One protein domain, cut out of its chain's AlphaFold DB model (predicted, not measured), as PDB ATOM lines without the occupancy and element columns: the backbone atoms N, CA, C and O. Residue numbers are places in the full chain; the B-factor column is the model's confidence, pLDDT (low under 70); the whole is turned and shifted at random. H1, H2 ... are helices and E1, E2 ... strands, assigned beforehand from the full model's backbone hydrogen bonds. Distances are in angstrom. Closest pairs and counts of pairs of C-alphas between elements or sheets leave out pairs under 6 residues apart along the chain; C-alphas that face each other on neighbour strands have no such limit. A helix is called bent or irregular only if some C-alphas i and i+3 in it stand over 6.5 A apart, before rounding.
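AT A GLANCE: This is residues 3 to 92 of the 92 residues of an uncharacterized protein of Syntrophomonas sp (UniProt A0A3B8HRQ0). A strongly twisted sheet of four strands curls round the second arm, H1b, of one long bent helix, while the first arm, H1a, packs on the same face of the sheet nearer E4. The helix turns a corner between its arms, and residues 87 to 92 stick out beyond the sheet. The printed part has 90 residues, with four named strands and then one named helix along the chain, E1 E2 E3 E4 H1; the sheet's order is E1 - E2 - E3 - E4, all antiparallel, and the class is mixed, helices and strands. The whole is compact, with a radius of gyration of the C-alphas of 13.6 A, and spans 46 by 22 by 18 A.

IN THESE COORDINATES: E1, residues 3 to 13, begins at C-alpha 3 at (143.188, 168.163, 134.804), measures 25.5 A and bends by 57 degrees at residue 8. E2, residues 16 to 25, measures 27.5 A, and E3, residues 28 to 39, the longest strand by residues, measures 34.2 A. E4, residues 42 to 51, measures 24.1 A and bends by 63 degrees at residue 45. H1, residues 57 to 90, was assigned as one helix by its hydrogen bonds but is bent: C-alphas 66 and 69 are 8.2 A apart. Its arm H1a, residues 57 to 66, measures 14.3 A; its arm H1b, residues 69 to 90, measures 30.9 A and ends at C-alpha 90 at (119.247, 162.163, 110.138). H1b is irregular, with C-alphas 74 and 77 7.3 A apart, and has a kink of 42 degrees near residue 77.

HOW THE PARTS SIT: The sheet is a meander, each strand the antiparallel neighbour of the one before, with edge strands E1 and E4. N 7 and O 20 of the hairpin E1 and E2 are 2.9 A apart, within hydrogen-bond range, as are N 21 and O 32 of the hairpin E2 and E3 at 2.8 A and N 35 and O 47 of the hairpin E3 and E4 at 2.8 A. E1 and E4 are apart. H1a and H1b are on one face of the sheet, two layers, and their lines are about perpendicular at 82 degrees. H1a has a height over the sheet of 8.4 A; the closest C-alphas of E4 and H1a are those of Val 48 and Glu 61, 6.6 A. The closest C-alphas of E4 and H1b are those of Cys 43 and Arg 72, 5.8 A, and of E1 and H1b those of Arg 10 and Val 82, 6.4 A. E2 and H1b are near each other, with 6 pairs of C-alphas within 10 A. Every O i to N i+4 pair is within hydrogen-bond range in H1a, and 16 of 18 in H1b.

THE WHOLE: The C-alphas of Glu 26 and Asn 91, the two farthest apart, are 46.8 A apart. The printed part has no cut, and its four links are tight. Residues 87 to 92, of which 87 to 90 belong to H1, stand free. Mean pLDDT of the printed part is 95.7; residue 92 is under 70.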
ATOM      1  N   PHE A   3     144.180 168.165 135.879       97.06
ATOM      2  CA  PHE A   3     143.188 168.163 134.804       97.06
ATOM      3  C   PHE A   3     143.003 169.569 134.229       97.06
ATOM      4  O   PHE A   3     142.879 170.527 134.992       97.06
ATOM      5  N   LEU A   4     142.977 169.679 132.901       97.56
ATOM      6  CA  LEU A   4     142.810 170.950 132.193       97.56
ATOM      7  C   LEU A   4     141.460 171.062 131.480       97.56
ATOM      8  O   LEU A   4     140.929 172.162 131.368       97.56
ATOM      9  N   GLY A   5     140.887 169.947 131.026       97.31
ATOM     10  CA  GLY A   5     139.608 169.959 130.325       97.31
ATOM     11  C   GLY A   5     139.359 168.709 129.491       97.31
ATOM     12  O   GLY A   5     140.164 167.778 129.479       97.31
ATOM     13  N   ILE A   6     138.219 168.711 128.801       98.12
ATOM     14  CA  ILE A   6     137.870 167.723 127.778       98.12
ATOM     15  C   ILE A   6     137.889 168.413 126.414       98.12
ATOM     16  O   ILE A   6     137.284 169.470 126.249       98.12
ATOM     17  N   GLU A   7     138.534 167.789 125.435       97.50
ATOM     18  CA  GLU A   7     138.555 168.210 124.032       97.50
ATOM     19  C   GLU A   7     137.982 167.107 123.126       97.50
ATOM     20  O   GLU A   7     137.771 165.974 123.560       97.50
ATOM     21  N   ASN A   8     137.750 167.414 121.845       97.06
ATOM     22  CA  ASN A   8     137.380 166.431 120.815       97.06
ATOM     23  C   ASN A   8     136.187 165.527 121.183       97.06
ATOM     24  O   ASN A   8     136.151 164.344 120.815       97.06
ATOM     25  N   PHE A   9     135.206 166.089 121.901       98.12
ATOM     26  CA  PHE A   9     134.017 165.366 122.330       98.12
ATOM     27  C   PHE A   9     133.133 165.019 121.130       98.12
ATOM     28  O   PHE A   9     132.655 165.895 120.403       98.12
ATOM     29  N   ARG A  10     132.918 163.723 120.907       97.31
ATOM     30  CA  ARG A  10     132.219 163.211 119.723       97.31
ATOM     31  C   ARG A  10     131.456 161.936 120.034       97.31
ATOM     32  O   ARG A  10     131.936 161.099 120.794       97.31
ATOM     33  N   LEU A  11     130.300 161.755 119.398       97.19
ATOM     34  CA  LEU A  11     129.605 160.470 119.430       97.19
ATOM     35  C   LEU A  11     130.443 159.407 118.718       97.19
ATOM     36  O   LEU A  11     130.935 159.621 117.613       97.19
ATOM     37  N   THR A  12     130.566 158.251 119.352       96.19
ATOM     38  CA  THR A  12     131.182 157.049 118.775       96.19
ATOM     39  C   THR A  12     130.164 155.934 118.568       96.19
ATOM     40  O   THR A  12     130.399 155.015 117.793       96.19
ATOM     41  N   ASP A  13     129.007 156.040 119.222       94.50
ATOM     42  CA  ASP A  13     127.861 155.146 119.087       94.50
ATOM     43  C   ASP A  13     126.574 155.921 119.439       94.50
ATOM     44  O   ASP A  13     126.619 157.039 119.958       94.50
ATOM     45  N   ARG A  14     125.400 155.315 119.242       92.06
ATOM     46  CA  ARG A  14     124.102 155.847 119.666       92.06
ATOM     47  C   ARG A  14     124.096 156.244 121.138       92.06
ATOM     48  O   ARG A  14     123.448 157.224 121.473       92.06
ATOM     49  N   ASN A  15     124.774 155.511 122.015       96.56
ATOM     50  CA  ASN A  15     124.775 155.771 123.462       96.56
ATOM     51  C   ASN A  15     126.185 155.952 124.030       96.56
ATOM     52  O   ASN A  15     126.391 155.766 125.229       96.56
ATOM     53  N   LYS A  16     127.162 156.291 123.181       97.69
ATOM     54  CA  LYS A  16     128.540 156.524 123.614       97.69
ATOM     55  C   LYS A  16     129.133 157.743 122.935       97.69
ATOM     56  O   LYS A  16     128.917 157.967 121.745       97.69
ATOM     57  N   ALA A  17     129.911 158.483 123.702       98.31
ATOM     58  CA  ALA A  17     130.807 159.500 123.193       98.31
ATOM     59  C   ALA A  17     132.217 159.269 123.728       98.31
ATOM     60  O   ALA A  17     132.400 158.657 124.779       98.31
ATOM     61  N   ASN A  18     133.193 159.795 123.008       98.31
ATOM     62  CA  ASN A  18     134.578 159.853 123.439       98.31
ATOM     63  C   ASN A  18     134.999 161.314 123.535       98.31
ATOM     64  O   ASN A  18     134.564 162.130 122.720       98.31
ATOM     65  N   GLY A  19     135.848 161.627 124.504       98.19
ATOM     66  CA  GLY A  19     136.455 162.941 124.666       98.19
ATOM     67  C   GLY A  19     137.868 162.806 125.212       98.19
ATOM     68  O   GLY A  19     138.131 161.964 126.069       98.19
ATOM     69  N   ASP A  20     138.766 163.644 124.717       98.25
ATOM     70  CA  ASP A  20     140.158 163.673 125.137       98.25
ATOM     71  C   ASP A  20     140.256 164.446 126.452       98.25
ATOM     72  O   ASP A  20     140.167 165.674 126.471       98.25
ATOM     73  N   ALA A  21     140.450 163.741 127.560       98.12
ATOM     74  CA  ALA A  21     140.798 164.354 128.827       98.12
ATOM     75  C   ALA A  21     142.259 164.802 128.802       98.12
ATOM     76  O   ALA A  21     143.174 163.981 128.689       98.12
ATOM     77  N   VAL A  22     142.464 166.115 128.892       98.25
ATOM     78  CA  VAL A  22     143.784 166.740 128.851       98.25
ATOM     79  C   VAL A  22     144.292 166.933 130.269       98.25
ATOM     80  O   VAL A  22     143.621 167.531 131.117       98.25
ATOM     81  N   PHE A  23     145.505 166.449 130.512       97.75
ATOM     82  CA  PHE A  23     146.195 166.590 131.780       97.75
ATOM     83  C   PHE A  23     147.572 167.215 131.594       97.75
ATOM     84  O   PHE A  23     148.220 167.041 130.566       97.75
ATOM     85  N   GLU A  24     148.036 167.896 132.633       97.06
ATOM     86  CA  GLU A  24     149.412 168.349 132.782       97.06
ATOM     87  C   GLU A  24     150.154 167.421 133.758       97.06
ATOM     88  O   GLU A  24     149.720 167.201 134.903       97.06
ATOM     89  N   VAL A  25     151.270 166.857 133.290       94.88
ATOM     90  CA  VAL A  25     152.192 166.003 134.051       94.88
ATOM     91  C   VAL A  25     153.609 166.476 133.749       94.88
ATOM     92  O   VAL A  25     154.004 166.512 132.590       94.88
ATOM     93  N   GLU A  26     154.354 166.883 134.781       93.31
ATOM     94  CA  GLU A  26     155.752 167.344 134.649       93.31
ATOM     95  C   GLU A  26     155.937 168.460 133.595       93.31
ATOM     96  O   GLU A  26     156.917 168.497 132.858       93.31
ATOM     97  N   GLY A  27     154.962 169.373 133.498       93.31
ATOM     98  CA  GLY A  27     154.970 170.478 132.530       93.31
ATOM     99  C   GLY A  27     154.647 170.070 131.087       93.31
ATOM    100  O   GLY A  27     154.740 170.896 130.183       93.31
ATOM    101  N   GLN A  28     154.257 168.815 130.851       95.25
ATOM    102  CA  GLN A  28     153.861 168.313 129.538       95.25
ATOM    103  C   GLN A  28     152.367 167.997 129.493       95.25
ATOM    104  O   GLN A  28     151.788 167.458 130.440       95.25
ATOM    105  N   LEU A  29     151.749 168.317 128.354       97.00
ATOM    106  CA  LEU A  29     150.366 167.957 128.077       97.00
ATOM    107  C   LEU A  29     150.288 166.500 127.632       97.00
ATOM    108  O   LEU A  29     150.958 166.080 126.686       97.00
ATOM    109  N   VAL A  30     149.437 165.746 128.312       97.25
ATOM    110  CA  VAL A  30     149.159 164.339 128.038       97.25
ATOM    111  C   VAL A  30     147.655 164.131 127.945       97.25
ATOM    112  O   VAL A  30     146.875 164.883 128.534       97.25
ATOM    113  N   LYS A  31     147.233 163.124 127.179       97.75
ATOM    114  CA  LYS A  31     145.815 162.863 126.913       97.75
ATOM    115  C   LYS A  31     145.410 161.462 127.355       97.75
ATOM    116  O   LYS A  31     146.163 160.500 127.195       97.75
ATOM    117  N   ALA A  32     144.190 161.363 127.866       98.19
ATOM    118  CA  ALA A  32     143.478 160.109 128.050       98.19
ATOM    119  C   ALA A  32     142.132 160.181 127.329       98.19
ATOM    120  O   ALA A  32     141.395 161.148 127.474       98.19
ATOM    121  N   ASP A  33     141.796 159.148 126.573       98.19
ATOM    122  CA  ASP A  33     140.470 158.971 126.003       98.19
ATOM    123  C   ASP A  33     139.498 158.607 127.126       98.19
ATOM    124  O   ASP A  33     139.656 157.581 127.791       98.19
ATOM    125  N   PHE A  34     138.503 159.452 127.367       98.44
ATOM    126  CA  PHE A  34     137.394 159.151 128.261       98.44
ATOM    127  C   PHE A  34     136.183 158.723 127.443       98.44
ATOM    128  O   PHE A  34     135.751 159.417 126.522       98.44
ATOM    129  N   ILE A  35     135.612 157.580 127.815       98.44
ATOM    130  CA  ILE A  35     134.424 157.005 127.189       98.44
ATOM    131  C   ILE A  35     133.217 157.349 128.055       98.44
ATOM    132  O   ILE A  35     133.103 156.896 129.196       98.44
ATOM    133  N   PHE A  36     132.296 158.120 127.496       98.31
ATOM    134  CA  PHE A  36     131.086 158.605 128.144       98.31
ATOM    135  C   PHE A  36     129.895 157.758 127.703       98.31
ATOM    136  O   PHE A  36     129.572 157.691 126.518       98.31
ATOM    137  N   TYR A  37     129.221 157.119 128.658       98.12
ATOM    138  CA  TYR A  37     127.988 156.373 128.413       98.12
ATOM    139  C   TYR A  37     126.797 157.310 128.572       98.12
ATOM    140  O   TYR A  37     126.596 157.884 129.643       98.12
ATOM    141  N   LEU A  38     126.008 157.449 127.510       97.69
ATOM    142  CA  LEU A  38     124.966 158.462 127.395       97.69
ATOM    143  C   LEU A  38     123.568 157.845 127.423       97.69
ATOM    144  O   LEU A  38     123.331 156.795 126.824       97.69
ATOM    145  N   GLN A  39     122.622 158.559 128.027       95.38
ATOM    146  CA  GLN A  39     121.192 158.267 127.951       95.38
ATOM    147  C   GLN A  39     120.435 159.576 127.754       95.38
ATOM    148  O   GLN A  39     120.486 160.458 128.601       95.38
ATOM    149  N   GLY A  40     119.759 159.718 126.612       92.62
ATOM    150  CA  GLY A  40     119.184 161.007 126.226       92.62
ATOM    151  C   GLY A  40     120.270 162.083 126.146       92.62
ATOM    152  O   GLY A  40     121.244 161.921 125.401       92.62
ATOM    153  N   GLU A  41     120.093 163.144 126.930       93.25
ATOM    154  CA  GLU A  41     121.010 164.287 127.043       93.25
ATOM    155  C   GLU A  41     121.904 164.208 128.295       93.25
ATOM    156  O   GLU A  41     122.668 165.125 128.584       93.25
ATOM    157  N   ASP A  42     121.860 163.082 129.015       94.31
ATOM    158  CA  ASP A  42     122.636 162.859 130.229       94.31
ATOM    159  C   ASP A  42     123.817 161.902 130.010       94.31
ATOM    160  O   ASP A  42     123.785 160.984 129.182       94.31
ATOM    161  N   CYS A  43     124.860 162.083 130.826       97.00
ATOM    162  CA  CYS A  43     125.994 161.169 130.944       97.00
ATOM    163  C   CYS A  43     125.860 160.306 132.211       97.00
ATOM    164  O   CYS A  43     125.963 160.801 133.336       97.00
ATOM    165  N   LEU A  44     125.684 158.995 132.037       96.38
ATOM    166  CA  LEU A  44     125.445 158.037 133.123       96.38
ATOM    167  C   LEU A  44     126.720 157.535 133.794       96.38
ATOM    168  O   LEU A  44     126.727 157.271 134.994       96.38
ATOM    169  N   SER A  45     127.784 157.334 133.023       97.12
ATOM    170  CA  SER A  45     129.076 156.885 133.541       97.12
ATOM    171  C   SER A  45     130.204 157.258 132.590       97.12
ATOM    172  O   SER A  45     129.971 157.540 131.416       97.12
ATOM    173  N   ILE A  46     131.421 157.275 133.125       98.25
ATOM    174  CA  ILE A  46     132.645 157.613 132.401       98.25
ATOM    175  C   ILE A  46     133.630 156.477 132.660       98.25
ATOM    176  O   ILE A  46     133.732 156.007 133.796       98.25
ATOM    177  N   ARG A  47     134.325 156.015 131.623       98.00
ATOM    178  CA  ARG A  47     135.385 155.006 131.725       98.00
ATOM    179  C   ARG A  47     136.667 155.498 131.077       98.00
ATOM    180  O   ARG A  47     136.625 156.298 130.147       98.00
ATOM    181  N   VAL A  48     137.789 154.970 131.556       98.06
ATOM    182  CA  VAL A  48     139.098 155.186 130.941       98.06
ATOM    183  C   VAL A  48     139.197 154.326 129.679       98.06
ATOM    184  O   VAL A  48     138.917 153.128 129.709       98.06
ATOM    185  N   GLY A  49     139.545 154.958 128.566       97.12
ATOM    186  CA  GLY A  49     139.913 154.330 127.305       97.12
ATOM    187  C   GLY A  49     141.432 154.245 127.159       97.12
ATOM    188  O   GLY A  49     142.158 153.974 128.114       97.12
ATOM    189  N   ARG A  50     141.933 154.471 125.941       96.62
ATOM    190  CA  ARG A  50     143.383 154.540 125.697       96.62
ATOM    191  C   ARG A  50     143.957 155.811 126.310       96.62
ATOM    192  O   ARG A  50     143.317 156.852 126.276       96.62
ATOM    193  N   HIS A  51     145.177 155.760 126.816       98.00
ATOM    194  CA  HIS A  51     145.826 156.940 127.369       98.00
ATOM    195  C   HIS A  51     147.329 156.911 127.128       98.00
ATOM    196  O   HIS A  51     147.905 155.871 126.805       98.00
ATOM    197  N   ASP A  52     147.943 158.077 127.284       96.44
ATOM    198  CA  ASP A  52     149.389 158.224 127.276       96.44
ATOM    199  C   ASP A  52     150.046 157.319 128.336       96.44
ATOM    200  O   ASP A  52     149.521 157.171 129.442       96.44
ATOM    201  N   THR A  53     151.200 156.727 128.022       94.62
ATOM    202  CA  THR A  53     151.931 155.824 128.931       94.62
ATOM    203  C   THR A  53     152.461 156.526 130.179       94.62
ATOM    204  O   THR A  53     152.790 155.860 131.155       94.62
ATOM    205  N   ARG A  54     152.541 157.863 130.162       95.12
ATOM    206  CA  ARG A  54     152.877 158.690 131.331       95.12
ATOM    207  C   ARG A  54     151.732 158.792 132.340       95.12
ATOM    208  O   ARG A  54     151.945 159.265 133.449       95.12
ATOM    209  N   LEU A  55     150.523 158.372 131.965       95.25
ATOM    210  CA  LEU A  55     149.369 158.301 132.854       95.25
ATOM    211  C   LEU A  55     149.184 156.865 133.339       95.25
ATOM    212  O   LEU A  55     149.155 155.928 132.543       95.25
ATOM    213  N   SER A  56     148.996 156.684 134.643       95.88
ATOM    214  CA  SER A  56     148.604 155.386 135.184       95.88
ATOM    215  C   SER A  56     147.100 155.170 135.022       95.88
ATOM    216  O   SER A  56     146.298 156.023 135.410       95.88
ATOM    217  N   THR A  57     146.693 153.993 134.534       96.88
ATOM    218  CA  THR A  57     145.269 153.613 134.470       96.88
ATOM    219  C   THR A  57     144.612 153.726 135.846       96.88
ATOM    220  O   THR A  57     143.525 154.281 135.965       96.88
ATOM    221  N   LYS A  58     145.310 153.290 136.906       97.06
ATOM    222  CA  LYS A  58     144.818 153.358 138.287       97.06
ATOM    223  C   LYS A  58     144.580 154.801 138.741       97.06
ATOM    224  O   LYS A  58     143.587 155.076 139.406       97.06
ATOM    225  N   GLU A  59     145.474 155.721 138.386       96.00
ATOM    226  CA  GLU A  59     145.317 157.140 138.728       96.00
ATOM    227  C   GLU A  59     144.137 157.770 137.987       96.00
ATOM    228  O   GLU A  59     143.374 158.527 138.584       96.00
ATOM    229  N   LEU A  60     143.946 157.424 136.710       97.75
ATOM    230  CA  LEU A  60     142.803 157.888 135.922       97.75
ATOM    231  C   LEU A  60     141.477 157.341 136.464       97.75
ATOM    232  O   LEU A  60     140.504 158.083 136.565       97.75
ATOM    233  N   GLU A  61     141.431 156.069 136.857       97.56
ATOM    234  CA  GLU A  61     140.249 155.466 137.483       97.56
ATOM    235  C   GLU A  61     139.917 156.115 138.831       97.56
ATOM    236  O   GLU A  61     138.754 156.443 139.083       97.56
ATOM    237  N   SER A  62     140.926 156.362 139.674       97.25
ATOM    238  CA  SER A  62     140.762 157.130 140.912       97.25
ATOM    239  C   SER A  62     140.246 158.541 140.628       97.25
ATOM    240  O   SER A  62     139.254 158.961 141.221       97.25
ATOM    241  N   TYR A  63     140.833 159.238 139.652       97.31
ATOM    242  CA  TYR A  63     140.387 160.567 139.246       97.31
ATOM    243  C   TYR A  63     138.918 160.568 138.801       97.31
ATOM    244  O   TYR A  63     138.144 161.422 139.238       97.31
ATOM    245  N   LEU A  64     138.509 159.600 137.974       97.31
ATOM    246  CA  LEU A  64     137.120 159.457 137.543       97.31
ATOM    247  C   LEU A  64     136.182 159.194 138.718       97.31
ATOM    248  O   LEU A  64     135.104 159.783 138.765       97.31
ATOM    249  N   LYS A  65     136.568 158.335 139.664       96.69
ATOM    250  CA  LYS A  65     135.758 158.043 140.851       96.69
ATOM    251  C   LYS A  65     135.494 159.314 141.659       96.69
ATOM    252  O   LYS A  65     134.336 159.600 141.967       96.69
ATOM    253  N   ASP A  66     136.539 160.097 141.903       97.44
ATOM    254  CA  ASP A  66     136.483 161.280 142.765       97.44
ATOM    255  C   ASP A  66     135.802 162.478 142.081       97.44
ATOM    256  O   ASP A  66     135.174 163.303 142.743       97.44
ATOM    257  N   ASN A  67     135.862 162.557 140.746       96.75
ATOM    258  CA  ASN A  67     135.380 163.711 139.976       96.75
ATOM    259  C   ASN A  67     134.165 163.409 139.085       96.75
ATOM    260  O   ASN A  67     133.713 164.285 138.346       96.75
ATOM    261  N   SER A  68     133.607 162.195 139.140       93.88
ATOM    262  CA  SER A  68     132.565 161.726 138.210       93.88
ATOM    263  C   SER A  68     131.382 162.687 138.068       93.88
ATOM    264  O   SER A  68     130.937 162.952 136.953       93.88
ATOM    265  N   LEU A  69     130.878 163.235 139.176       95.75
ATOM    266  CA  LEU A  69     129.754 164.172 139.158       95.75
ATOM    267  C   LEU A  69     130.124 165.504 138.491       95.75
ATOM    268  O   LEU A  69     129.340 166.034 137.704       95.75
ATOM    269  N   ALA A  70     131.310 166.035 138.790       96.62
ATOM    270  CA  ALA A  70     131.795 167.283 138.210       96.62
ATOM    271  C   ALA A  70     132.020 167.137 136.700       96.62
ATOM    272  O   ALA A  70     131.558 167.972 135.928       96.62
ATOM    273  N   LEU A  71     132.632 166.029 136.273       97.19
ATOM    274  CA  LEU A  71     132.859 165.730 134.860       97.19
ATOM    275  C   LEU A  71     131.546 165.597 134.084       97.19
ATOM    276  O   LEU A  71     131.437 166.136 132.989       97.19
ATOM    277  N   ARG A  72     130.521 164.947 134.650       96.69
ATOM    278  CA  ARG A  72     129.194 164.853 134.010       96.69
ATOM    279  C   ARG A  72     128.554 166.222 133.798       96.69
ATOM    280  O   ARG A  72     127.985 166.461 132.740       96.69
ATOM    281  N   LYS A  73     128.656 167.119 134.786       96.38
ATOM    282  CA  LYS A  73     128.167 168.499 134.653       96.38
ATOM    283  C   LYS A  73     128.955 169.266 133.592       96.38
ATOM    284  O   LYS A  73     128.347 169.958 132.787       96.38
ATOM    285  N   LEU A  74     130.278 169.099 133.577       96.62
ATOM    286  CA  LEU A  74     131.175 169.735 132.614       96.62
ATOM    287  C   LEU A  74     130.825 169.359 131.168       96.62
ATOM    288  O   LEU A  74     130.767 170.235 130.316       96.62
ATOM    289  N   VAL A  75     130.574 168.075 130.891       96.75
ATOM    290  CA  VAL A  75     130.324 167.595 129.518       96.75
ATOM    291  C   VAL A  75     128.867 167.694 129.078       96.75
ATOM    292  O   VAL A  75     128.573 167.397 127.924       96.75
ATOM    293  N   LYS A  76     127.937 168.108 129.947       96.88
ATOM    294  CA  LYS A  76     126.512 168.198 129.593       96.88
ATOM    295  C   LYS A  76     126.251 169.057 128.337       96.88
ATOM    296  O   LYS A  76     125.573 168.554 127.441       96.88
ATOM    297  N   PRO A  77     126.832 170.267 128.194       97.12
ATOM    298  CA  PRO A  77     126.653 171.064 126.977       97.12
ATOM    299  C   PRO A  77     127.159 170.346 125.717       97.12
ATOM    300  O   PRO A  77     126.547 170.433 124.654       97.12
ATOM    301  N   GLU A  78     128.245 169.580 125.841       97.62
ATOM    302  CA  GLU A  78     128.803 168.807 124.731       97.62
ATOM    303  C   GLU A  78     127.915 167.618 124.352       97.62
ATOM    304  O   GLU A  78     127.742 167.340 123.166       97.62
ATOM    305  N   VAL A  79     127.292 166.950 125.331       97.19
ATOM    306  CA  VAL A  79     126.304 165.888 125.081       97.19
ATOM    307  C   VAL A  79     125.110 166.441 124.302       97.19
ATOM    308  O   VAL A  79     124.724 165.864 123.286       97.19
ATOM    309  N   GLU A  80     124.551 167.571 124.733       97.31
ATOM    310  CA  GLU A  80     123.443 168.241 124.043       97.31
ATOM    311  C   GLU A  80     123.830 168.632 122.608       97.31
ATOM    312  O   GLU A  80     123.076 168.364 121.663       97.31
ATOM    313  N   ARG A  81     125.037 169.190 122.424       97.19
ATOM    314  CA  ARG A  81     125.582 169.569 121.113       97.19
ATOM    315  C   ARG A  81     125.643 168.374 120.161       97.19
ATOM    316  O   ARG A  81     125.014 168.414 119.105       97.19
ATOM    317  N   VAL A  82     126.332 167.296 120.539       96.50
ATOM    318  CA  VAL A  82     126.515 166.140 119.639       96.50
ATOM    319  C   VAL A  82     125.205 165.396 119.368       96.50
ATOM    320  O   VAL A  82     125.019 164.814 118.298       96.50
ATOM    321  N   ARG A  83     124.254 165.422 120.312       95.00
ATOM    322  CA  ARG A  83     122.904 164.875 120.114       95.00
ATOM    323  C   ARG A  83     122.115 165.682 119.096       95.00
ATOM    324  O   ARG A  83     121.459 165.083 118.244       95.00
ATOM    325  N   ARG A  84     122.176 167.013 119.177       95.31
ATOM    326  CA  ARG A  84     121.537 167.906 118.208       95.31
ATOM    327  C   ARG A  84     122.116 167.702 116.809       95.31
ATOM    328  O   ARG A  84     121.346 167.404 115.903       95.31
ATOM    329  N   GLU A  85     123.442 167.724 116.672       94.56
ATOM    330  CA  GLU A  85     124.137 167.478 115.398       94.56
ATOM    331  C   GLU A  85     123.724 166.138 114.775       94.56
ATOM    332  O   GLU A  85     123.440 166.050 113.582       94.56
ATOM    333  N   ARG A  86     123.613 165.078 115.587       93.06
ATOM    334  CA  ARG A  86     123.175 163.764 115.100       93.06
ATOM    335  C   ARG A  86     121.725 163.754 114.612       93.06
ATOM    336  O   ARG A  86     121.426 163.028 113.670       93.06
ATOM    337  N   ARG A  87     120.821 164.504 115.254       93.56
ATOM    338  CA  ARG A  87     119.423 164.631 114.802       93.56
ATOM    339  C   ARG A  87     119.342 165.387 113.479       93.56
ATOM    340  O   ARG A  87     118.621 164.959 112.590       93.56
ATOM    341  N   GLU A  88     120.111 166.463 113.342       94.00
ATOM    342  CA  GLU A  88     120.184 167.260 112.111       94.00
ATOM    343  C   GLU A  88     120.707 166.430 110.930       94.00
ATOM    344  O   GLU A  88     120.154 166.504 109.840       94.00
ATOM    345  N   GLN A  89     121.697 165.561 111.157       90.25
ATOM    346  CA  GLN A  89     122.215 164.640 110.134       90.25
ATOM    347  C   GLN A  89     121.220 163.570 109.666       90.25
ATOM    348  O   GLN A  89     121.395 163.038 108.580       90.25
ATOM    349  N   LEU A  90     120.242 163.187 110.492       84.88
ATOM    350  CA  LEU A  90     119.247 162.163 110.138       84.88
ATOM    351  C   LEU A  90     118.024 162.749 109.423       84.88
ATOM    352  O   LEU A  90     117.251 161.996 108.838       84.88
ATOM    353  N   ASN A  91     117.836 164.065 109.518       75.12
ATOM    354  CA  ASN A  91     116.721 164.790 108.914       75.12
ATOM    355  C   ASN A  91     117.087 165.439 107.565       75.12
ATOM    356  O   ASN A  91     116.209 166.025 106.934       75.12
ATOM    357  N   ASN A  92     118.356 165.342 107.155       56.38
ATOM    358  CA  ASN A  92     118.876 165.731 105.843       56.38
ATOM    359  C   ASN A  92     119.158 164.482 105.005       56.38
ATOM    360  O   ASN A  92     119.028 164.580 103.766       56.38
TER     361      ASN A  92